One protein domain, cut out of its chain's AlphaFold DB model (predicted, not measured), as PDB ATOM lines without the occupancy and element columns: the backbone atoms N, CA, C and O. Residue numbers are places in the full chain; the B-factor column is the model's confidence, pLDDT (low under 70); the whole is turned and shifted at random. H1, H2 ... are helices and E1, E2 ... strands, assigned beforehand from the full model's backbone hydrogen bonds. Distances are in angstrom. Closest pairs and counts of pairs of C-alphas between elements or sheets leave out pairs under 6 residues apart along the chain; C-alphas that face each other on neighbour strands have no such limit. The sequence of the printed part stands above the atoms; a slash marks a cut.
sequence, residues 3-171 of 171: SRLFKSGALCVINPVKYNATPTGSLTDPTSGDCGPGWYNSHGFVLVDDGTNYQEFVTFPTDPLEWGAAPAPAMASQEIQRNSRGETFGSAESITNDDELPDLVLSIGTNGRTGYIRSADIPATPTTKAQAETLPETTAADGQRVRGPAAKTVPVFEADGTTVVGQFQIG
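This is residues 3 to 171 of the 171 residues of an uncharacterized protein of Gordonia sp (UniProt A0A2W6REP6). With little regular structure, E2, E7, E8 and the hairpin E11 and E12 pack together towards one end, while long E3 runs to the other, where H1 and the hairpin E9 and E10 lie. The printed part has 169 residues, 67 in named elements, mostly strand: E1 to E8, H1, then E9 to E12. E1 to E5 form a branched antiparallel sheet. The whole is compact, with radius of gyration of the C-alphas 16.3 A and spans of 45, 38 and 25 A.

Start at E1, residues 3 to 7: its N 5 is 2.9 A from O 13 of E2, residues 10 to 14. The closest C-alphas of E2 and E7, residues 104 to 108, are those of Leu 11 and Ser 107, 4.3 A apart.

Find C-alpha 3 at (31.433, 16.455, -3.630). E3, residues 38 to 49, is 36.2 A long. Passing over others, E12, residues 164 to 170, ends at (32.986, 27.278, -2.946).

The printed part has no cut; residues 15 to 37 are a long link, and residues 70 to 78 are under pLDDT 70.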
ATOM      1  N   SER A   3      30.164  17.073  -3.226       94.88
ATOM      2  CA  SER A   3      31.433  16.455  -3.630       94.88
ATOM      3  C   SER A   3      32.644  17.289  -3.212       94.88
ATOM      4  O   SER A   3      32.594  18.519  -3.166       94.88
ATOM      5  N   ARG A   4      33.753  16.606  -2.927       95.25
ATOM      6  CA  ARG A   4      35.037  17.187  -2.535       95.25
ATOM      7  C   ARG A   4      36.169  16.544  -3.326       95.25
ATOM      8  O   ARG A   4      36.198  15.328  -3.510       95.25
ATOM      9  N   LEU A   5      37.110  17.371  -3.757       95.94
ATOM     10  CA  LEU A   5      38.368  16.945  -4.359       95.94
ATOM     11  C   LEU A   5      39.503  17.373  -3.442       95.94
ATOM     12  O   LEU A   5      39.576  18.545  -3.067       95.94
ATOM     13  N   PHE A   6      40.399  16.449  -3.131       95.06
ATOM     14  CA  PHE A   6      41.578  16.707  -2.321       95.06
ATOM     15  C   PHE A   6      42.836  16.531  -3.157       95.06
ATOM     16  O   PHE A   6      42.883  15.700  -4.060       95.06
ATOM     17  N   LYS A   7      43.853  17.333  -2.843       93.62
ATOM     18  CA  LYS A   7      45.206  17.221  -3.376       93.62
ATOM     19  C   LYS A   7      46.181  17.081  -2.215       93.62
ATOM     20  O   LYS A   7      46.373  18.039  -1.464       93.62
ATOM     21  N   SER A   8      46.804  15.916  -2.066       90.31
ATOM     22  CA  SER A   8      47.730  15.614  -0.961       90.31
ATOM     23  C   SER A   8      47.155  15.978   0.423       90.31
ATOM     24  O   SER A   8      47.862  16.532   1.266       90.31
ATOM     25  N   GLY A   9      45.855  15.735   0.625       91.31
ATOM     26  CA  GLY A   9      45.105  16.066   1.843       91.31
ATOM     27  C   GLY A   9      44.567  17.498   1.943       91.31
ATOM     28  O   GLY A   9      43.756  17.776   2.825       91.31
ATOM     29  N   ALA A  10      44.943  18.420   1.056       94.88
ATOM     30  CA  ALA A  10      44.371  19.767   1.028       94.88
ATOM     31  C   ALA A  10      43.110  19.816   0.156       94.88
ATOM     32  O   ALA A  10      43.099  19.284  -0.955       94.88
ATOM     33  N   LEU A  11      42.059  20.483   0.630       95.88
ATOM     34  CA  LEU A  11      40.827  20.688  -0.125       95.88
ATOM     35  C   LEU A  11      41.113  21.540  -1.371       95.88
ATOM     36  O   LEU A  11      41.565  22.682  -1.281       95.88
ATOM     37  N   CYS A  12      40.872  20.958  -2.541       95.94
ATOM     38  CA  CYS A  12      41.079  21.594  -3.837       95.94
ATOM     39  C   CYS A  12      39.762  22.120  -4.416       95.94
ATOM     40  O   CYS A  12      39.692  23.260  -4.861       95.94
ATOM     41  N   VAL A  13      38.705  21.306  -4.368       96.25
ATOM     42  CA  VAL A  13      37.358  21.685  -4.820       96.25
ATOM     43  C   VAL A  13      36.351  21.251  -3.768       96.25
ATOM     44  O   VAL A  13      36.448  20.148  -3.230       96.25
ATOM     45  N   ILE A  14      35.362  22.102  -3.507       95.38
ATOM     46  CA  ILE A  14      34.182  21.760  -2.715       95.38
ATOM     47  C   ILE A  14      32.931  22.259  -3.423       95.38
ATOM     48  O   ILE A  14      32.765  23.454  -3.675       95.38
ATOM     49  N   ASN A  15      32.029  21.327  -3.685       95.00
ATOM     50  CA  ASN A  15      30.694  21.639  -4.151       95.00
ATOM     51  C   ASN A  15      29.756  21.518  -2.948       95.00
ATOM     52  O   ASN A  15      29.696  20.449  -2.336       95.00
ATOM     53  N   PRO A  16      29.037  22.588  -2.563       94.44
ATOM     54  CA  PRO A  16      27.975  22.497  -1.574       94.44
ATOM     55  C   PRO A  16      26.888  21.518  -2.005       94.44
ATOM     56  O   PRO A  16      26.803  21.106  -3.162       94.44
ATOM     57  N   VAL A  17      26.013  21.179  -1.065       95.06
ATOM     58  CA  VAL A  17      24.948  20.220  -1.331       95.06
ATOM     59  C   VAL A  17      24.026  20.659  -2.472       95.06
ATOM     60  O   VAL A  17      23.538  21.787  -2.517       95.06
ATOM     61  N   LYS A  18      23.773  19.718  -3.380       95.31
ATOM     62  CA  LYS A  18      22.800  19.798  -4.466       95.31
ATOM     63  C   LYS A  18      21.688  18.779  -4.238       95.31
ATOM     64  O   LYS A  18      21.965  17.600  -3.997       95.31
ATOM     65  N   TYR A  19      20.441  19.215  -4.342       95.31
ATOM     66  CA  TYR A  19      19.249  18.363  -4.348       95.31
ATOM     67  C   TYR A  19      18.618  18.382  -5.732       95.31
ATOM     68  O   TYR A  19      18.738  19.360  -6.467       95.31
ATOM     69  N   ASN A  20      17.898  17.326  -6.077       93.69
ATOM     70  CA  ASN A  20      17.049  17.322  -7.253       93.69
ATOM     71  C   ASN A  20      15.892  18.323  -7.085       93.69
ATOM     72  O   ASN A  20      15.134  18.257  -6.121       93.69
ATOM     73  N   ALA A  21      15.721  19.244  -8.035       92.75
ATOM     74  CA  ALA A  21      14.577  20.163  -8.012       92.75
ATOM     75  C   ALA A  21      13.290  19.507  -8.542       92.75
ATOM     76  O   ALA A  21      12.184  19.974  -8.272       92.75
ATOM     77  N   THR A  22      13.437  18.423  -9.306       88.38
ATOM     78  CA  THR A  22      12.354  17.612  -9.871       88.38
ATOM     79  C   THR A  22      12.692  16.126  -9.731       88.38
ATOM     80  O   THR A  22      13.876  15.789  -9.676       88.38
ATOM     81  N   PRO A  23      11.703  15.214  -9.719       87.62
ATOM     82  CA  PRO A  23      11.975  13.778  -9.725       87.62
ATOM     83  C   PRO A  23      12.931  13.388 -10.865       87.62
ATOM     84  O   PRO A  23      12.676  13.701 -12.026       87.62
ATOM     85  N   THR A  24      14.043  12.738 -10.523       86.56
ATOM     86  CA  THR A  24      15.092  12.296 -11.456       86.56
ATOM     87  C   THR A  24      15.698  10.989 -10.950       86.56
ATOM     88  O   THR A  24      15.713  10.745  -9.744       86.56
ATOM     89  N   GLY A  25      16.170  10.143 -11.868       87.38
ATOM     90  CA  GLY A  25      16.794   8.855 -11.544       87.38
ATOM     91  C   GLY A  25      18.275   8.951 -11.167       87.38
ATOM     92  O   GLY A  25      18.848   7.968 -10.707       87.38
ATOM     93  N   SER A  26      18.902  10.108 -11.367       88.25
ATOM     94  CA  SER A  26      20.307  10.347 -11.038       88.25
ATOM     95  C   SER A  26      20.550  11.821 -10.739       88.25
ATOM     96  O   SER A  26      19.783  12.679 -11.177       88.25
ATOM     97  N   LEU A  27      21.629  12.099 -10.013       90.00
ATOM     98  CA  LEU A  27      22.186  13.429  -9.808       90.00
ATOM     99  C   LEU A  27      23.697  13.328 -10.021       90.00
ATOM    100  O   LEU A  27      24.311  12.399  -9.499       90.00
ATOM    101  N   THR A  28      24.279  14.261 -10.774       89.94
ATOM    102  CA  THR A  28      25.722  14.304 -11.056       89.94
ATOM    103  C   THR A  28      26.323  15.607 -10.530       89.94
ATOM    104  O   THR A  28      25.765  16.683 -10.727       89.94
ATOM    105  N   ASP A  29      27.462  15.520  -9.841       91.19
ATOM    106  CA  ASP A  29      28.148  16.663  -9.229       91.19
ATOM    107  C   ASP A  29      29.653  16.497  -9.444       91.19
ATOM    108  O   ASP A  29      30.341  15.890  -8.624       91.19
ATOM    109  N   PRO A  30      30.165  16.925 -10.607       90.06
ATOM    110  CA  PRO A  30      31.571  16.766 -10.915       90.06
ATOM    111  C   PRO A  30      32.400  17.789 -10.133       90.06
ATOM    112  O   PRO A  30      32.084  18.980 -10.102       90.06
ATOM    113  N   THR A  31      33.519  17.352  -9.566       90.06
ATOM    114  CA  THR A  31      34.579  18.267  -9.137       90.06
ATOM    115  C   THR A  31      35.405  18.651 -10.362       90.06
ATOM    116  O   THR A  31      36.255  17.882 -10.807       90.06
ATOM    117  N   SER A  32      35.109  19.803 -10.962       81.75
ATOM    118  CA  SER A  32      35.849  20.321 -12.117       81.75
ATOM    119  C   SER A  32      37.023  21.201 -11.690       81.75
ATOM    120  O   SER A  32      36.893  21.979 -10.747       81.75
ATOM    121  N   GLY A  33      38.119  21.146 -12.448       82.44
ATOM    122  CA  GLY A  33      39.340  21.915 -12.191       82.44
ATOM    123  C   GLY A  33      40.437  21.090 -11.518       82.44
ATOM    124  O   GLY A  33      40.247  19.919 -11.197       82.44
ATOM    125  N   ASP A  34      41.596  21.714 -11.328       87.50
ATOM    126  CA  ASP A  34      42.724  21.151 -10.595       87.50
ATOM    127  C   ASP A  34      43.457  22.250  -9.812       87.50
ATOM    128  O   ASP A  34      43.241  23.446 -10.003       87.50
ATOM    129  N   CYS A  35      44.324  21.819  -8.905       91.94
ATOM    130  CA  CYS A  35      45.137  22.675  -8.044       91.94
ATOM    131  C   CYS A  35      46.630  22.454  -8.334       91.94
ATOM    132  O   CYS A  35      47.471  22.494  -7.429       91.94
ATOM    133  N   GLY A  36      46.962  22.166  -9.595       90.62
ATOM    134  CA  GLY A  36      48.290  21.812 -10.082       90.62
ATOM    135  C   GLY A  36      48.674  20.342  -9.861       90.62
ATOM    136  O   GLY A  36      47.923  19.576  -9.266       90.62
ATOM    137  N   PRO A  37      49.887  19.932 -10.270       89.50
ATOM    138  CA  PRO A  37      50.314  18.534 -10.206       89.50
ATOM    139  C   PRO A  37      50.368  17.980  -8.780       89.50
ATOM    140  O   PRO A  37      50.811  18.689  -7.870       89.50
ATOM    141  N   GLY A  38      49.952  16.731  -8.579       88.69
ATOM    142  CA  GLY A  38      49.983  16.061  -7.280       88.69
ATOM    143  C   GLY A  38      49.100  14.819  -7.213       88.69
ATOM    144  O   GLY A  38      48.612  14.336  -8.230       88.69
ATOM    145  N   TRP A  39      48.898  14.320  -5.996       89.62
ATOM    146  CA  TRP A  39      48.055  13.157  -5.729       89.62
ATOM    147  C   TRP A  39      46.648  13.595  -5.371       89.62
ATOM    148  O   TRP A  39      46.472  14.408  -4.465       89.62
ATOM    149  N   TYR A  40      45.674  13.048  -6.084       92.56
ATOM    150  CA  TYR A  40      44.274  13.415  -5.994       92.56
ATOM    151  C   TYR A  40      43.408  12.247  -5.576       92.56
ATOM    152  O   TYR A  40      43.519  11.151  -6.108       92.56
ATOM    153  N   ASN A  41      42.463  12.522  -4.700       93.56
ATOM    154  CA  ASN A  41      41.353  11.641  -4.394       93.56
ATOM    155  C   ASN A  41      40.089  12.481  -4.242       93.56
ATOM    156  O   ASN A  41      40.127  13.678  -3.942       93.56
ATOM    157  N   SER A  42      38.952  11.840  -4.462       94.25
ATOM    158  CA  SER A  42      37.651  12.468  -4.295       94.25
ATOM    159  C   SER A  42      36.766  11.608  -3.418       94.25
ATOM    160  O   SER A  42      36.858  10.380  -3.415       94.25
ATOM    161  N   HIS A  43      35.919  12.283  -2.663       93.19
ATOM    162  CA  HIS A  43      34.786  11.693  -1.977       93.19
ATOM    163  C   HIS A  43      33.761  12.794  -1.744       93.19
ATOM    164  O   HIS A  43      33.896  13.938  -2.175       93.19
ATOM    165  N   GLY A  44      32.698  12.447  -1.059       93.44
ATOM    166  CA  GLY A  44      31.575  13.319  -0.838       93.44
ATOM    167  C   GLY A  44      30.502  12.604  -0.054       93.44
ATOM    168  O   GLY A  44      30.724  11.535   0.519       93.44
ATOM    169  N   PHE A  45      29.324  13.199  -0.072       94.44
ATOM    170  CA  PHE A  45      28.206  12.810   0.762       94.44
ATOM    171  C   PHE A  45      26.957  12.734  -0.103       94.44
ATOM    172  O   PHE A  45      26.621  13.681  -0.824       94.44
ATOM    173  N   VAL A  46      26.256  11.609  -0.043       94.19
ATOM    174  CA  VAL A  46      24.950  11.427  -0.673       94.19
ATOM    175  C   VAL A  46      23.882  11.644   0.384       94.19
ATOM    176  O   VAL A  46      23.987  11.134   1.490       94.19
ATOM    177  N   LEU A  47      22.857  12.410   0.024       93.81
ATOM    178  CA  LEU A  47      21.715  12.688   0.881       93.81
ATOM    179  C   LEU A  47      20.488  12.033   0.263       93.81
ATOM    180  O   LEU A  47      20.156  12.330  -0.887       93.81
ATOM    181  N   VAL A  48      19.855  11.133   1.009       92.38
ATOM    182  CA  VAL A  48      18.712  10.330   0.563       92.38
ATOM    183  C   VAL A  48      17.493  10.704   1.390       92.38
ATOM    184  O   VAL A  48      17.545  10.653   2.613       92.38
ATOM    185  N   ASP A  49      16.410  11.097   0.724       90.81
ATOM    186  CA  ASP A  49      15.132  11.398   1.378       90.81
ATOM    187  C   ASP A  49      14.529  10.109   1.957       90.81
ATOM    188  O   ASP A  49      14.273   9.159   1.213       90.81
ATOM    189  N   ASP A  50      14.312  10.069   3.272       91.62
ATOM    190  CA  ASP A  50      13.627   8.969   3.965       91.62
ATOM    191  C   ASP A  50      12.106   9.190   4.098       91.62
ATOM    192  O   ASP A  50      11.399   8.380   4.700       91.62
ATOM    193  N   GLY A  51      11.591  10.282   3.521       88.50
ATOM    194  CA  GLY A  51      10.202  10.726   3.601       88.50
ATOM    195  C   GLY A  51       9.958  11.798   4.667       88.50
ATOM    196  O   GLY A  51       8.904  12.435   4.649       88.50
ATOM    197  N   THR A  52      10.911  12.019   5.577       88.31
ATOM    198  CA  THR A  52      10.865  13.073   6.606       88.31
ATOM    199  C   THR A  52      12.112  13.956   6.561       88.31
ATOM    200  O   THR A  52      12.009  15.184   6.572       88.31
ATOM    201  N   ASN A  53      13.286  13.333   6.491       94.19
ATOM    202  CA  ASN A  53      14.595  13.967   6.501       94.19
ATOM    203  C   ASN A  53      15.464  13.421   5.367       94.19
ATOM    204  O   ASN A  53      15.158  12.416   4.728       94.19
ATOM    205  N   TYR A  54      16.601  14.068   5.161       94.38
ATOM    206  CA  TYR A  54      17.684  13.516   4.373       94.38
ATOM    207  C   TYR A  54      18.647  12.739   5.271       94.38
ATOM    208  O   TYR A  54      19.257  13.310   6.172       94.38
ATOM    209  N   GLN A  55      18.809  11.450   4.987       93.31
ATOM    210  CA  GLN A  55      19.858  10.606   5.552       93.31
ATOM    211  C   GLN A  55      21.148  10.804   4.757       93.31
ATOM    212  O   GLN A  55      21.139  10.719   3.526       93.31
ATOM    213  N   GLU A  56      22.249  11.070   5.453       93.06
ATOM    214  CA  GLU A  56      23.554  11.306   4.841       93.06
ATOM    215  C   GLU A  56      24.411  10.035   4.837       93.06
ATOM    216  O   GLU A  56      24.513   9.326   5.836       93.06
ATOM    217  N   PHE A  57      25.055   9.762   3.703       92.38
ATOM    218  CA  PHE A  57      25.964   8.640   3.511       92.38
ATOM    219  C   PHE A  57      27.267   9.129   2.890       92.38
ATOM    220  O   PHE A  57      27.257   9.783   1.845       92.38
ATOM    221  N   VAL A  58      28.394   8.770   3.497       92.31
ATOM    222  CA  VAL A  58      29.715   9.054   2.933       92.31
ATOM    223  C   VAL A  58      29.983   8.131   1.753       92.31
ATOM    224  O   VAL A  58      29.747   6.926   1.808       92.31
ATOM    225  N   THR A  59      30.485   8.708   0.670       90.88
ATOM    226  CA  THR A  59      31.006   7.942  -0.465       90.88
ATOM    227  C   THR A  59      32.434   7.513  -0.164       90.88
ATOM    228  O   THR A  59      33.215   8.289   0.387       90.88
ATOM    229  N   PHE A  60      32.782   6.274  -0.505       88.31
ATOM    230  CA  PHE A  60      34.144   5.794  -0.303       88.31
ATOM    231  C   PHE A  60      35.134   6.671  -1.081       88.31
ATOM    232  O   PHE A  60      34.901   6.914  -2.270       88.31
ATOM    233  N   PRO A  61      36.227   7.128  -0.442       88.19
ATOM    234  CA  PRO A  61      37.308   7.790  -1.151       88.19
ATOM    235  C   PRO A  61      37.811   6.952  -2.314       88.19
ATOM    236  O   PRO A  61      38.007   5.743  -2.186       88.19
ATOM    237  N   THR A  62      38.012   7.605  -3.454       90.69
ATOM    238  CA  THR A  62      38.686   6.981  -4.591       90.69
ATOM    239  C   THR A  62      40.133   6.671  -4.235       90.69
ATOM    240  O   THR A  62      40.751   7.404  -3.456       90.69
ATOM    241  N   ASP A  63      40.702   5.653  -4.879       88.62
ATOM    242  CA  ASP A  63      42.147   5.443  -4.836       88.62
ATOM    243  C   ASP A  63      42.874   6.726  -5.279       88.62
ATOM    244  O   ASP A  63      42.421   7.387  -6.225       88.62
ATOM    245  N   PRO A  64      43.977   7.110  -4.609       87.69
ATOM    246  CA  PRO A  64      44.760   8.261  -5.018       87.69
ATOM    247  C   PRO A  64      45.277   8.112  -6.451       87.69
ATOM    248  O   PRO A  64      45.904   7.115  -6.809       87.69
ATOM    249  N   LEU A  65      45.047   9.138  -7.262       89.19
ATOM    250  CA  LEU A  65      45.508   9.251  -8.638       89.19
ATOM    251  C   LEU A  65      46.576  10.337  -8.729       89.19
ATOM    252  O   LEU A  65      46.376  11.458  -8.263       89.19
ATOM    253  N   GLU A  66      47.703  10.029  -9.359       88.19
ATOM    254  CA  GLU A  66      48.715  11.034  -9.670       88.19
ATOM    255  C   GLU A  66      48.310  11.821 -10.923       88.19
ATOM    256  O   GLU A  66      48.041  11.252 -11.983       88.19
ATOM    257  N   TRP A  67      48.276  13.146 -10.802       85.88
ATOM    258  CA  TRP A  67      48.014  14.072 -11.897       85.88
ATOM    259  C   TRP A  67      49.240  14.947 -12.160       85.88
ATOM    260  O   TRP A  67      49.710  15.658 -11.271       85.88
ATOM    261  N   GLY A  68      49.728  14.938 -13.404       83.44
ATOM    262  CA  GLY A  68      50.933  15.662 -13.818       83.44
ATOM    263  C   GLY A  68      52.237  15.054 -13.278       83.44
ATOM    264  O   GLY A  68      52.226  14.122 -12.486       83.44
ATOM    265  N   ALA A  69      53.385  15.577 -13.722       71.19
ATOM    266  CA  ALA A  69      54.683  15.187 -13.169       71.19
ATOM    267  C   ALA A  69      54.908  15.932 -11.846       71.19
ATOM    268  O   ALA A  69      55.299  17.102 -11.851       71.19
ATOM    269  N   ALA A  70      54.622  15.279 -10.721       59.50
ATOM    270  CA  ALA A  70      54.851  15.837  -9.395       59.50
ATOM    271  C   ALA A  70      56.091  15.191  -8.749       59.50
ATOM    272  O   ALA A  70      56.304  13.987  -8.877       59.50
ATOM    273  N   PRO A  71      56.936  15.949  -8.027       57.12
ATOM    274  CA  PRO A  71      57.828  15.328  -7.056       57.12
ATOM    275  C   PRO A  71      56.990  14.622  -5.979       57.12
ATOM    276  O   PRO A  71      55.869  15.050  -5.690       57.12
ATOM    277  N   ALA A  72      57.534  13.559  -5.374       54.28
ATOM    278  CA  ALA A  72      56.867  12.831  -4.295       54.28
ATOM    279  C   ALA A  72      56.335  13.821  -3.237       54.28
ATOM    280  O   ALA A  72      57.114  14.640  -2.734       54.28
ATOM    281  N   PRO A  73      55.027  13.815  -2.933       52.88
ATOM    282  CA  PRO A  73      54.446  14.831  -2.075       52.88
ATOM    283  C   PRO A  73      54.948  14.663  -0.641       52.88
ATOM    284  O   PRO A  73      55.046  13.551  -0.123       52.88
ATOM    285  N   ALA A  74      55.165  15.782   0.048       54.44
ATOM    286  CA  ALA A  74      54.935  15.785   1.482       54.44
ATOM    287  C   ALA A  74      53.417  15.651   1.664       54.44
ATOM    288  O   ALA A  74      52.674  16.571   1.316       54.44
ATOM    289  N   MET A  75      52.943  14.486   2.110       57.91
ATOM    290  CA  MET A  75      51.540  14.349   2.499       57.91
ATOM    291  C   MET A  75      51.264  15.336   3.631       57.91
ATOM    292  O   MET A  75      52.070  15.444   4.560       57.91
ATOM    293  N   ALA A  76      50.153  16.069   3.549       60.16
ATOM    294  CA  ALA A  76      49.724  16.872   4.679       60.16
ATOM    295  C   ALA A  76      49.552  15.958   5.900       60.16
ATOM    296  O   ALA A  76      49.019  14.852   5.781       60.16
ATOM    297  N   SER A  77      50.014  16.409   7.070       59.94
ATOM    298  CA  SER A  77      49.688  15.707   8.308       59.94
ATOM    299  C   SER A  77      48.168  15.675   8.448       59.94
ATOM    300  O   SER A  77      47.520  16.721   8.385       59.94
ATOM    301  N   GLN A  78      47.605  14.481   8.624       67.38
ATOM    302  CA  GLN A  78      46.185  14.326   8.937       67.38
ATOM    303  C   GLN A  78      45.874  14.648  10.406       67.38
ATOM    304  O   GLN A  78      44.716  14.614  10.811       67.38
ATOM    305  N   GLU A  79      46.882  14.976  11.217       81.19
ATOM    306  CA  GLU A  79      46.653  15.390  12.594       81.19
ATOM    307  C   GLU A  79      46.063  16.799  12.651       81.19
ATOM    308  O   GLU A  79      46.651  17.766  12.159       81.19
ATOM    309  N   ILE A  80      44.913  16.915  13.312       92.81
ATOM    310  CA  ILE A  80      44.320  18.203  13.659       92.81
ATOM    311  C   ILE A  80      45.174  18.867  14.741       92.81
ATOM    312  O   ILE A  80      45.407  18.310  15.815       92.81
ATOM    313  N   GLN A  81      45.624  20.083  14.459       95.25
ATOM    314  CA  GLN A  81      46.429  20.905  15.358       95.25
ATOM    315  C   GLN A  81      45.596  22.058  15.920       95.25
ATOM    316  O   GLN A  81      44.455  22.274  15.514       95.25
ATOM    317  N   ARG A  82      46.157  22.809  16.874       97.38
ATOM    318  CA  ARG A  82      45.513  23.986  17.471       97.38
ATOM    319  C   ARG A  82      46.455  25.185  17.435       97.38
ATOM    320  O   ARG A  82      47.622  25.059  17.801       97.38
ATOM    321  N   ASN A  83      45.959  26.337  16.997       96.56
ATOM    322  CA  ASN A  83      46.742  27.571  16.937       96.56
ATOM    323  C   ASN A  83      46.740  28.331  18.284       96.56
ATOM    324  O   ASN A  83      46.092  27.927  19.253       96.56
ATOM    325  N   SER A  84      47.451  29.462  18.357       96.75
ATOM    326  CA  SER A  84      47.562  30.290  19.575       96.75
ATOM    327  C   SER A  84      46.244  30.928  20.035       96.75
ATOM    328  O   SER A  84      46.140  31.350  21.187       96.75
ATOM    329  N   ARG A  85      45.235  30.989  19.161       96.00
ATOM    330  CA  ARG A  85      43.880  31.482  19.453       96.00
ATOM    331  C   ARG A  85      42.944  30.366  19.916       96.00
ATOM    332  O   ARG A  85      41.799  30.632  20.267       96.00
ATOM    333  N   GLY A  86      43.427  29.128  19.923       97.06
ATOM    334  CA  GLY A  86      42.642  27.960  20.268       97.06
ATOM    335  C   GLY A  86      41.808  27.398  19.116       97.06
ATOM    336  O   GLY A  86      41.056  26.467  19.380       97.06
ATOM    337  N   GLU A  87      41.937  27.897  17.886       98.00
ATOM    338  CA  GLU A  87      41.247  27.338  16.713       98.00
ATOM    339  C   GLU A  87      41.944  26.046  16.273       98.00
ATOM    340  O   GLU A  87      43.177  25.960  16.253       98.00
ATOM    341  N   THR A  88      41.149  25.037  15.937       97.75
ATOM    342  CA  THR A  88      41.620  23.784  15.350       97.75
ATOM    343  C   THR A  88      41.874  23.947  13.856       97.75
ATOM    344  O   THR A  88      41.119  24.626  13.164       97.75
ATOM    345  N   PHE A  89      42.941  23.342  13.338       97.31
ATOM    346  CA  PHE A  89      43.268  23.405  11.916       97.31
ATOM    347  C   PHE A  89      43.837  22.087  11.398       97.31
ATOM    348  O   PHE A  89      44.546  21.385  12.121       97.31
ATOM    349  N   GLY A  90      43.536  21.751  10.146       96.12
ATOM    350  CA  GLY A  90      44.031  20.526   9.524       96.12
ATOM    351  C   GLY A  90      43.263  20.118   8.273       96.12
ATOM    352  O   GLY A  90      42.438  20.869   7.752       96.12
ATOM    353  N   SER A  91      43.571  18.925   7.769       95.31
ATOM    354  CA  SER A  91      42.890  18.339   6.612       95.31
ATOM    355  C   SER A  91      41.458  17.910   6.947       95.31
ATOM    356  O   SER A  91      41.184  17.446   8.050       95.31
ATOM    357  N   ALA A  92      40.561  18.025   5.965       93.69
ATOM    358  CA  ALA A  92      39.214  17.455   6.012       93.69
ATOM    359  C   ALA A  92      39.089  16.120   5.255       93.69
ATOM    360  O   ALA A  92      37.984  15.624   5.068       93.69
ATOM    361  N   GLU A  93      40.199  15.555   4.776       92.88
ATOM    362  CA  GLU A  93      40.196  14.403   3.869       92.88
ATOM    363  C   GLU A  93      39.653  13.118   4.513       92.88
ATOM    364  O   GLU A  93      39.005  12.318   3.847       92.88
ATOM    365  N   SER A  94      39.910  12.906   5.802       89.62
ATOM    366  CA  SER A  94      39.434  11.732   6.545       89.62
ATOM    367  C   SER A  94      38.126  11.981   7.301       89.62
ATOM    368  O   SER A  94      37.647  11.096   8.010       89.62
ATOM    369  N   ILE A  95      37.538  13.172   7.158       90.19
ATOM    370  CA  ILE A  95      36.375  13.600   7.930       90.19
ATOM    371  C   ILE A  95      35.084  13.150   7.247       90.19
ATOM    372  O   ILE A  95      34.812  13.470   6.091       90.19
ATOM    373  N   THR A  96      34.268  12.423   8.009       88.75
ATOM    374  CA  THR A  96      33.033  11.772   7.539       88.75
ATOM    375  C   THR A  96      31.758  12.455   8.029       88.75
ATOM    376  O   THR A  96      30.662  11.970   7.760       88.75
ATOM    377  N   ASN A  97      31.893  13.591   8.715       88.12
ATOM    378  CA  ASN A  97      30.798  14.456   9.136       88.12
ATOM    379  C   ASN A  97      31.292  15.912   9.175       88.12
ATOM    380  O   ASN A  97      32.359  16.189   9.715       88.12
ATOM    381  N   ASP A  98      30.521  16.851   8.627       89.50
ATOM    382  CA  ASP A  98      30.897  18.269   8.621       89.50
ATOM    383  C   ASP A  98      30.990  18.875  10.034       89.50
ATOM    384  O   ASP A  98      31.754  19.817  10.235       89.50
ATOM    385  N   ASP A  99      30.302  18.294  11.022       89.69
ATOM    386  CA  ASP A  99      30.405  18.691  12.436       89.69
ATOM    387  C   ASP A  99      31.784  18.392  13.054       89.69
ATOM    388  O   ASP A  99      32.136  18.945  14.095       89.69
ATOM    389  N   GLU A 100      32.571  17.509  12.431       92.81
ATOM    390  CA  GLU A 100      33.919  17.139  12.879       92.81
ATOM    391  C   GLU A 100      35.014  17.970  12.194       92.81
ATOM    392  O   GLU A 100      36.195  17.812  12.514       92.81
ATOM    393  N   LEU A 101      34.648  18.853  11.253       94.94
ATOM    394  CA  LEU A 101      35.608  19.707  10.558       94.94
ATOM    395  C   LEU A 101      36.389  20.578  11.552       94.94
ATOM    396  O   LEU A 101      35.794  21.156  12.466       94.94
ATOM    397  N   PRO A 102      37.708  20.761  11.349       96.88
ATOM    398  CA  PRO A 102      38.448  21.759  12.105       96.88
ATOM    399  C   PRO A 102      37.891  23.160  11.827       96.88
ATOM    400  O   PRO A 102      37.337  23.421  10.758       96.88
ATOM    401  N   ASP A 103      38.105  24.097  12.752       98.19
ATOM    402  CA  ASP A 103      37.734  25.510  12.564       98.19
ATOM    403  C   ASP A 103      38.348  26.091  11.274       98.19
ATOM    404  O   ASP A 103      37.744  26.931  10.599       98.19
ATOM    405  N   LEU A 104      39.547  25.617  10.926       98.25
ATOM    406  CA  LEU A 104      40.330  25.981   9.751       98.25
ATOM    407  C   LEU A 104      40.659  24.734   8.909       98.25
ATOM    408  O   LEU A 104      41.484  23.899   9.279       98.25
ATOM    409  N   VAL A 105      40.040  24.622   7.737       97.94
ATOM    410  CA  VAL A 105      40.175  23.488   6.813       97.94
ATOM    411  C   VAL A 105      41.284  23.749   5.800       97.94
ATOM    412  O   VAL A 105      41.206  24.693   5.008       97.94
ATOM    413  N   LEU A 106      42.302  22.886   5.790       97.75
ATOM    414  CA  LEU A 106      43.429  22.930   4.860       97.75
ATOM    415  C   LEU A 106      42.924  22.930   3.416       97.75
ATOM    416  O   LEU A 106      42.219  22.011   3.004       97.75
ATOM    417  N   SER A 107      43.300  23.950   2.652       97.25
ATOM    418  CA  SER A 107      42.784  24.215   1.309       97.25
ATOM    419  C   SER A 107      43.851  24.822   0.400       97.25
ATOM    420  O   SER A 107      44.828  25.409   0.873       97.25
ATOM    421  N   ILE A 108      43.655  24.724  -0.914       97.19
ATOM    422  CA  ILE A 108      44.512  25.374  -1.914       97.19
ATOM    423  C   ILE A 108      43.733  26.503  -2.574       97.19
ATOM    424  O   ILE A 108      42.726  26.267  -3.233       97.19
ATOM    425  N   GLY A 109      44.195  27.740  -2.398       96.81
ATOM    426  CA  GLY A 109      43.566  28.909  -3.000       96.81
ATOM    427  C   GLY A 109      43.665  28.930  -4.527       96.81
ATOM    428  O   GLY A 109      44.517  28.287  -5.134       96.81
ATOM    429  N   THR A 110      42.843  29.770  -5.149       96.00
ATOM    430  CA  THR A 110      42.817  30.039  -6.603       96.00
ATOM    431  C   THR A 110      44.150  30.552  -7.163       96.00
ATOM    432  O   THR A 110      44.403  30.458  -8.360       96.00
ATOM    433  N   ASN A 111      45.028  31.068  -6.301       95.00
ATOM    434  CA  ASN A 111      46.396  31.474  -6.627       95.00
ATOM    435  C   ASN A 111      47.434  30.343  -6.453       95.00
ATOM    436  O   ASN A 111      48.632  30.610  -6.506       95.00
ATOM    437  N   GLY A 112      46.997  29.109  -6.181       94.00
ATOM    438  CA  GLY A 112      47.850  27.946  -5.939       94.00
ATOM    439  C   GLY A 112      48.518  27.910  -4.561       94.00
ATOM    440  O   GLY A 112      49.291  26.991  -4.291       94.00
ATOM    441  N   ARG A 113      48.255  28.884  -3.676       95.25
ATOM    442  CA  ARG A 113      48.823  28.893  -2.320       95.25
ATOM    443  C   ARG A 113      48.007  28.009  -1.386       95.25
ATOM    444  O   ARG A 113      46.797  28.184  -1.259       95.25
ATOM    445  N   THR A 114      48.692  27.110  -0.691       96.00
ATOM    446  CA  THR A 114      48.116  26.342   0.414       96.00
ATOM    447  C   THR A 114      47.900  27.241   1.629       96.00
ATOM    448  O   THR A 114      48.761  28.053   1.966       96.00
ATOM    449  N   GLY A 115      46.758  27.075   2.285       97.56
ATOM    450  CA  GLY A 115      46.396  27.720   3.543       97.56
ATOM    451  C   GLY A 115      45.128  27.075   4.095       97.56
ATOM    452  O   GLY A 115      44.926  25.879   3.903       97.56
ATOM    453  N   TYR A 116      44.264  27.844   4.750       98.50
ATOM    454  CA  TYR A 116      43.064  27.324   5.402       98.50
ATOM    455  C   TYR A 116      41.837  28.192   5.128       98.50
ATOM    456  O   TYR A 116      41.910  29.412   5.229       98.50
ATOM    457  N   ILE A 117      40.694  27.579   4.825       98.56
ATOM    458  CA  ILE A 117      39.389  28.262   4.838       98.56
ATOM    459  C   ILE A 117      38.699  28.002   6.173       98.56
ATOM    460  O   ILE A 117      38.997  27.012   6.836       98.56
ATOM    461  N   ARG A 118      37.750  28.845   6.580       98.38
ATOM    462  CA  ARG A 118      36.964  28.570   7.791       98.38
ATOM    463  C   ARG A 118      35.906  27.515   7.497       98.38
ATOM    464  O   ARG A 118      35.200  27.628   6.499       98.38
ATOM    465  N   SER A 119      35.729  26.536   8.380       97.31
ATOM    466  CA  SER A 119      34.617  25.579   8.253       97.31
ATOM    467  C   SER A 119      33.258  26.280   8.291       97.31
ATOM    468  O   SER A 119      32.368  25.928   7.527       97.31
ATOM    469  N   ALA A 120      33.131  27.358   9.071       96.75
ATOM    470  CA  ALA A 120      31.939  28.211   9.106       96.75
ATOM    471  C   ALA A 120      31.618  28.905   7.765       96.75
ATOM    472  O   ALA A 120      30.491  29.357   7.553       96.75
ATOM    473  N   ASP A 121      32.589  28.997   6.849       97.00
ATOM    474  CA  ASP A 121      32.341  29.479   5.496       97.00
ATOM    475  C   ASP A 121      31.760  28.384   4.584       97.00
ATOM    476  O   ASP A 121      31.221  28.705   3.526       97.00
ATOM    477  N   ILE A 122      31.792  27.108   4.960       95.50
ATOM    478  CA  ILE A 122      31.148  26.037   4.193       95.50
ATOM    479  C   ILE A 122      29.632  26.107   4.446       95.50
ATOM    480  O   ILE A 122      29.205  26.117   5.600       95.50
ATOM    481  N   PRO A 123      28.785  26.202   3.399       94.69
ATOM    482  CA  PRO A 123      27.341  26.262   3.586       94.69
ATOM    483  C   PRO A 123      26.817  25.055   4.367       94.69
ATOM    484  O   PRO A 123      27.105  23.912   4.013       94.69
ATOM    485  N   ALA A 124      26.000  25.323   5.388       92.38
ATOM    486  CA  ALA A 124      25.310  24.279   6.132       92.38
ATOM    487  C   ALA A 124      24.445  23.426   5.194       92.38
ATOM    488  O   ALA A 124      23.868  23.929   4.225       92.38
ATOM    489  N   THR A 125      24.341  22.137   5.501       93.81
ATOM    490  CA  THR A 125      23.585  21.180   4.693       93.81
ATOM    491  C   THR A 125      22.148  21.074   5.203       93.81
ATOM    492  O   THR A 125      21.949  20.654   6.342       93.81
ATOM    493  N   PRO A 126      21.126  21.420   4.396       94.31
ATOM    494  CA  PRO A 126      19.737  21.185   4.766       94.31
ATOM    495  C   PRO A 126      19.428  19.711   5.041       94.31
ATOM    496  O   PRO A 126      19.648  18.834   4.210       94.31
ATOM    497  N   THR A 127      18.844  19.423   6.196       92.94
ATOM    498  CA  THR A 127      18.526  18.039   6.589       92.94
ATOM    499  C   THR A 127      17.074  17.667   6.324       92.94
ATOM    500  O   THR A 127      16.689  16.520   6.507       92.94
ATOM    501  N   THR A 128      16.258  18.610   5.845       94.69
ATOM    502  CA  THR A 128      14.843  18.381   5.520       94.69
ATOM    503  C   THR A 128      14.505  18.887   4.127       94.69
ATOM    504  O   THR A 128      15.104  19.848   3.631       94.69
ATOM    505  N   LYS A 129      13.481  18.288   3.514       91.88
ATOM    506  CA  LYS A 129      12.962  18.719   2.210       91.88
ATOM    507  C   LYS A 129      12.521  20.182   2.210       91.88
ATOM    508  O   LYS A 129      12.887  20.926   1.307       91.88
ATOM    509  N   ALA A 130      11.814  20.617   3.254       93.44
ATOM    510  CA  ALA A 130      11.348  21.997   3.373       93.44
ATOM    511  C   ALA A 130      12.510  23.004   3.372       93.44
ATOM    512  O   ALA A 130      12.425  24.035   2.714       93.44
ATOM    513  N   GLN A 131      13.617  22.702   4.061       94.94
ATOM    514  CA  GLN A 131      14.809  23.553   4.025       94.94
ATOM    515  C   GLN A 131      15.477  23.526   2.642       94.94
ATOM    516  O   GLN A 131      15.831  24.582   2.121       94.94
ATOM    517  N   ALA A 132      15.609  22.350   2.020       94.19
ATOM    518  CA  ALA A 132      16.185  22.222   0.681       94.19
ATOM    519  C   ALA A 132      15.380  22.992  -0.386       94.19
ATOM    520  O   ALA A 132      15.966  23.568  -1.300       94.19
ATOM    521  N   GLU A 133      14.053  23.067  -0.253       93.44
ATOM    522  CA  GLU A 133      13.172  23.825  -1.153       93.44
ATOM    523  C   GLU A 133      13.385  25.346  -1.087       93.44
ATOM    524  O   GLU A 133      13.096  26.037  -2.065       93.44
ATOM    525  N   THR A 134      13.949  25.868   0.011       95.19
ATOM    526  CA  THR A 134      14.306  27.296   0.131       95.19
ATOM    527  C   THR A 134      15.578  27.674  -0.624       95.19
ATOM    528  O   THR A 134      15.833  28.860  -0.845       95.19
ATOM    529  N   LEU A 135      16.385  26.687  -1.025       96.00
ATOM    530  CA  LEU A 135      17.621  26.942  -1.750       96.00
ATOM    531  C   LEU A 135      17.333  27.419  -3.185       96.00
ATOM    532  O   LEU A 135      16.369  26.954  -3.814       96.00
ATOM    533  N   PRO A 136      18.199  28.295  -3.733       95.62
ATOM    534  CA  PRO A 136      18.153  28.684  -5.133       95.62
ATOM    535  C   PRO A 136      18.126  27.472  -6.057       95.62
ATOM    536  O   PRO A 136      18.851  26.495  -5.855       95.62
ATOM    537  N   GLU A 137      17.298  27.559  -7.091       95.75
ATOM    538  CA  GLU A 137      17.250  26.560  -8.147       95.75
ATOM    539  C   GLU A 137      18.137  26.987  -9.319       95.75
ATOM    540  O   GLU A 137      18.056  28.125  -9.783       95.75
ATOM    541  N   THR A 138      18.976  26.078  -9.808       93.19
ATOM    542  CA  THR A 138      19.866  26.287 -10.954       93.19
ATOM    543  C   THR A 138      19.802  25.094 -11.907       93.19
ATOM    544  O   THR A 138      19.186  24.066 -11.617       93.19
ATOM    545  N   THR A 139      20.405  25.233 -13.088       91.19
ATOM    546  CA  THR A 139      20.578  24.124 -14.035       91.19
ATOM    547  C   THR A 139      22.021  23.634 -13.949       91.19
ATOM    548  O   THR A 139      22.946  24.420 -14.145       91.19
ATOM    549  N   ALA A 140      22.209  22.358 -13.617       86.31
ATOM    550  CA  ALA A 140      23.510  21.702 -13.575       86.31
ATOM    551  C   ALA A 140      24.094  21.519 -14.989       86.31
ATOM    552  O   ALA A 140      23.403  21.685 -15.995       86.31
ATOM    553  N   ALA A 141      25.379  21.161 -15.069       82.25
ATOM    554  CA  ALA A 141      26.097  21.015 -16.340       82.25
ATOM    555  C   ALA A 141      25.492  19.947 -17.275       82.25
ATOM    556  O   ALA A 141      25.626  20.049 -18.491       82.25
ATOM    557  N   ASP A 142      24.806  18.948 -16.717       85.25
ATOM    558  CA  ASP A 142      24.103  17.888 -17.446       85.25
ATOM    559  C   ASP A 142      22.652  18.256 -17.825       85.25
ATOM    560  O   ASP A 142      21.916  17.427 -18.360       85.25
ATOM    561  N   GLY A 143      22.228  19.498 -17.566       87.75
ATOM    562  CA  GLY A 143      20.883  19.994 -17.853       87.75
ATOM    563  C   GLY A 143      19.844  19.685 -16.772       87.75
ATOM    564  O   GLY A 143      18.686  20.081 -16.920       87.75
ATOM    565  N   GLN A 144      20.212  19.008 -15.679       90.56
ATOM    566  CA  GLN A 144      19.283  18.744 -14.581       90.56
ATOM    567  C   GLN A 144      18.993  20.004 -13.760       90.56
ATOM    568  O   GLN A 144      19.881  20.804 -13.472       90.56
ATOM    569  N   ARG A 145      17.738  20.171 -13.326       93.94
ATOM    570  CA  ARG A 145      17.359  21.229 -12.379       93.94
ATOM    571  C   ARG A 145      17.730  20.793 -10.965       93.94
ATOM    572  O   ARG A 145      17.259  19.756 -10.490       93.94
ATOM    573  N   VAL A 146      18.542  21.596 -10.288       95.31
ATOM    574  CA  VAL A 146      19.057  21.307  -8.947       95.31
ATOM    575  C   VAL A 146      18.802  22.470  -8.000       95.31
ATOM    576  O   VAL A 146      18.710  23.617  -8.427       95.31
ATOM    577  N   ARG A 147      18.690  22.179  -6.704       96.12
ATOM    578  CA  ARG A 147      18.661  23.183  -5.635       96.12
ATOM    579  C   ARG A 147      19.955  23.131  -4.850       96.12
ATOM    580  O   ARG A 147      20.348  22.049  -4.420       96.12
ATOM    581  N   GLY A 148      20.599  24.272  -4.652       96.12
ATOM    582  CA  GLY A 148      21.883  24.344  -3.961       96.12
ATOM    583  C   GLY A 148      22.200  25.759  -3.482       96.12
ATOM    584  O   GLY A 148      21.656  26.724  -4.024       96.12
ATOM    585  N   PRO A 149      23.076  25.914  -2.477       95.31
ATOM    586  CA  PRO A 149      23.640  27.211  -2.130       95.31
ATOM    587  C   PRO A 149      24.297  27.875  -3.345       95.31
ATOM    588  O   PRO A 149      24.896  27.201  -4.183       95.31
ATOM    589  N   ALA A 150      24.210  29.202  -3.426       92.12
ATOM    590  CA  ALA A 150      24.942  29.951  -4.438       92.12
ATOM    591  C   ALA A 150      26.455  29.823  -4.211       92.12
ATOM    592  O   ALA A 150      26.917  29.806  -3.064       92.12
ATOM    593  N   ALA A 151      27.214  29.774  -5.307       92.44
ATOM    594  CA  ALA A 151      28.667  29.794  -5.244       92.44
ATOM    595  C   ALA A 151      29.160  31.081  -4.567       92.44
ATOM    596  O   ALA A 151      28.563  32.153  -4.724       92.44
ATOM    597  N   LYS A 152      30.253  30.983  -3.811       95.69
ATOM    598  CA  LYS A 152      30.862  32.131  -3.136       95.69
ATOM    599  C   LYS A 152      32.374  32.010  -3.040       95.69
ATOM    600  O   LYS A 152      32.934  30.917  -3.027       95.69
ATOM    601  N   THR A 153      33.025  33.157  -2.910       98.00
ATOM    602  CA  THR A 153      34.466  33.254  -2.676       98.00
ATOM    603  C   THR A 153      34.733  33.544  -1.208       98.00
ATOM    604  O   THR A 153      34.086  34.407  -0.616       98.00
ATOM    605  N   VAL A 154      35.693  32.826  -0.629       98.44
ATOM    606  CA  VAL A 154      36.056  32.913   0.791       98.44
ATOM    607  C   VAL A 154      37.563  33.148   0.930       98.44
ATOM    608  O   VAL A 154      38.329  32.751   0.046       98.44
ATOM    609  N   PRO A 155      38.024  33.831   1.987       98.56
ATOM    610  CA  PRO A 155      39.450  34.033   2.220       98.56
ATOM    611  C   PRO A 155      40.165  32.717   2.554       98.56
ATOM    612  O   PRO A 155      39.615  31.844   3.221       98.56
ATOM    613  N   VAL A 156      41.421  32.614   2.122       98.62
ATOM    614  CA  VAL A 156      42.366  31.584   2.576       98.62
ATOM    615  C   VAL A 156      43.322  32.234   3.564       98.62
ATOM    616  O   VAL A 156      43.927  33.256   3.241       98.62
ATOM    617  N   PHE A 157      43.463  31.643   4.743       98.56
ATOM    618  CA  PHE A 157      44.297  32.114   5.843       98.56
ATOM    619  C   PHE A 157      45.568  31.269   6.009       98.56
ATOM    620  O   PHE A 157      45.618  30.118   5.581       98.56
ATOM    621  N   GLU A 158      46.585  31.814   6.671       98.00
ATOM    622  CA  GLU A 158      47.620  31.014   7.334       98.00
ATOM    623  C   GLU A 158      47.020  30.239   8.529       98.00
ATOM    624  O   GLU A 158      45.877  30.461   8.940       98.00
ATOM    625  N   ALA A 159      47.807  29.348   9.144       96.62
ATOM    626  CA  ALA A 159      47.389  28.574  10.324       96.62
ATOM    627  C   ALA A 159      47.035  29.443  11.557       96.62
ATOM    628  O   ALA A 159      46.400  28.975  12.502       96.62
ATOM    629  N   ASP A 160      47.421  30.723  11.557       96.62
ATOM    630  CA  ASP A 160      47.047  31.694  12.594       96.62
ATOM    631  C   ASP A 160      45.560  32.103  12.547       96.62
ATOM    632  O   ASP A 160      45.081  32.758  13.473       96.62
ATOM    633  N   GLY A 161      44.835  31.741  11.481       97.12
ATOM    634  CA  GLY A 161      43.429  32.085  11.269       97.12
ATOM    635  C   GLY A 161      43.171  33.559  10.935       97.12
ATOM    636  O   GLY A 161      42.017  33.964  10.803       97.12
ATOM    637  N   THR A 162      44.203  34.390  10.797       97.81
ATOM    638  CA  THR A 162      44.067  35.844  10.611       97.81
ATOM    639  C   THR A 162      44.771  36.384   9.382       97.81
ATOM    640  O   THR A 162      44.258  37.306   8.746       97.81
ATOM    641  N   THR A 163      45.924  35.830   9.024       98.25
ATOM    642  CA  THR A 163      46.720  36.315   7.899       98.25
ATOM    643  C   THR A 163      46.144  35.777   6.599       98.25
ATOM    644  O   THR A 163      46.220  34.583   6.340       98.25
ATOM    645  N   VAL A 164      45.568  36.642   5.761       98.62
ATOM    646  CA  VAL A 164      44.997  36.246   4.463       98.62
ATOM    647  C   VAL A 164      46.105  36.061   3.420       98.62
ATOM    648  O   VAL A 164      46.909  36.962   3.189       98.62
ATOM    649  N   VAL A 165      46.111  34.911   2.745       98.00
ATOM    650  CA  VAL A 165      47.114  34.515   1.737       98.00
ATOM    651  C   VAL A 165      46.538  34.295   0.342       98.00
ATOM    652  O   VAL A 165      47.288  34.135  -0.627       98.00
ATOM    653  N   GLY A 166      45.214  34.284   0.220       98.00
ATOM    654  CA  GLY A 166      44.531  34.046  -1.041       98.00
ATOM    655  C   GLY A 166      43.020  33.993  -0.884       98.00
ATOM    656  O   GLY A 166      42.455  34.450   0.109       98.00
ATOM    657  N   GLN A 167      42.377  33.424  -1.895       98.25
ATOM    658  CA  GLN A 167      40.936  33.231  -1.954       98.25
ATOM    659  C   GLN A 167      40.625  31.843  -2.496       98.25
ATOM    660  O   GLN A 167      41.375  31.315  -3.319       98.25
ATOM    661  N   PHE A 168      39.508  31.282  -2.064       97.88
ATOM    662  CA  PHE A 168      39.031  29.958  -2.426       97.88
ATOM    663  C   PHE A 168      37.585  30.048  -2.917       97.88
ATOM    664  O   PHE A 168      36.802  30.841  -2.389       97.88
ATOM    665  N   GLN A 169      37.237  29.266  -3.938       96.56
ATOM    666  CA  GLN A 169      35.884  29.227  -4.485       96.56
ATOM    667  C   GLN A 169      35.130  28.020  -3.923       96.56
ATOM    668  O   GLN A 169      35.590  26.887  -4.018       96.56
ATOM    669  N   ILE A 170      33.958  28.286  -3.358       95.56
ATOM    670  CA  ILE A 170      32.986  27.278  -2.946       95.56
ATOM    671  C   ILE A 170      31.872  27.258  -3.993       95.56
ATOM    672  O   ILE A 170      31.200  28.278  -4.162       95.56
ATOM    673  N   GLY A 171      31.638  26.096  -4.612       89.69
ATOM    674  CA  GLY A 171      30.561  25.865  -5.585       89.69
ATOM    675  C   GLY A 171      30.903  26.115  -7.048       89.69
ATOM    676  O   GLY A 171      31.852  26.881  -7.347       89.69
TER     677      GLY A 171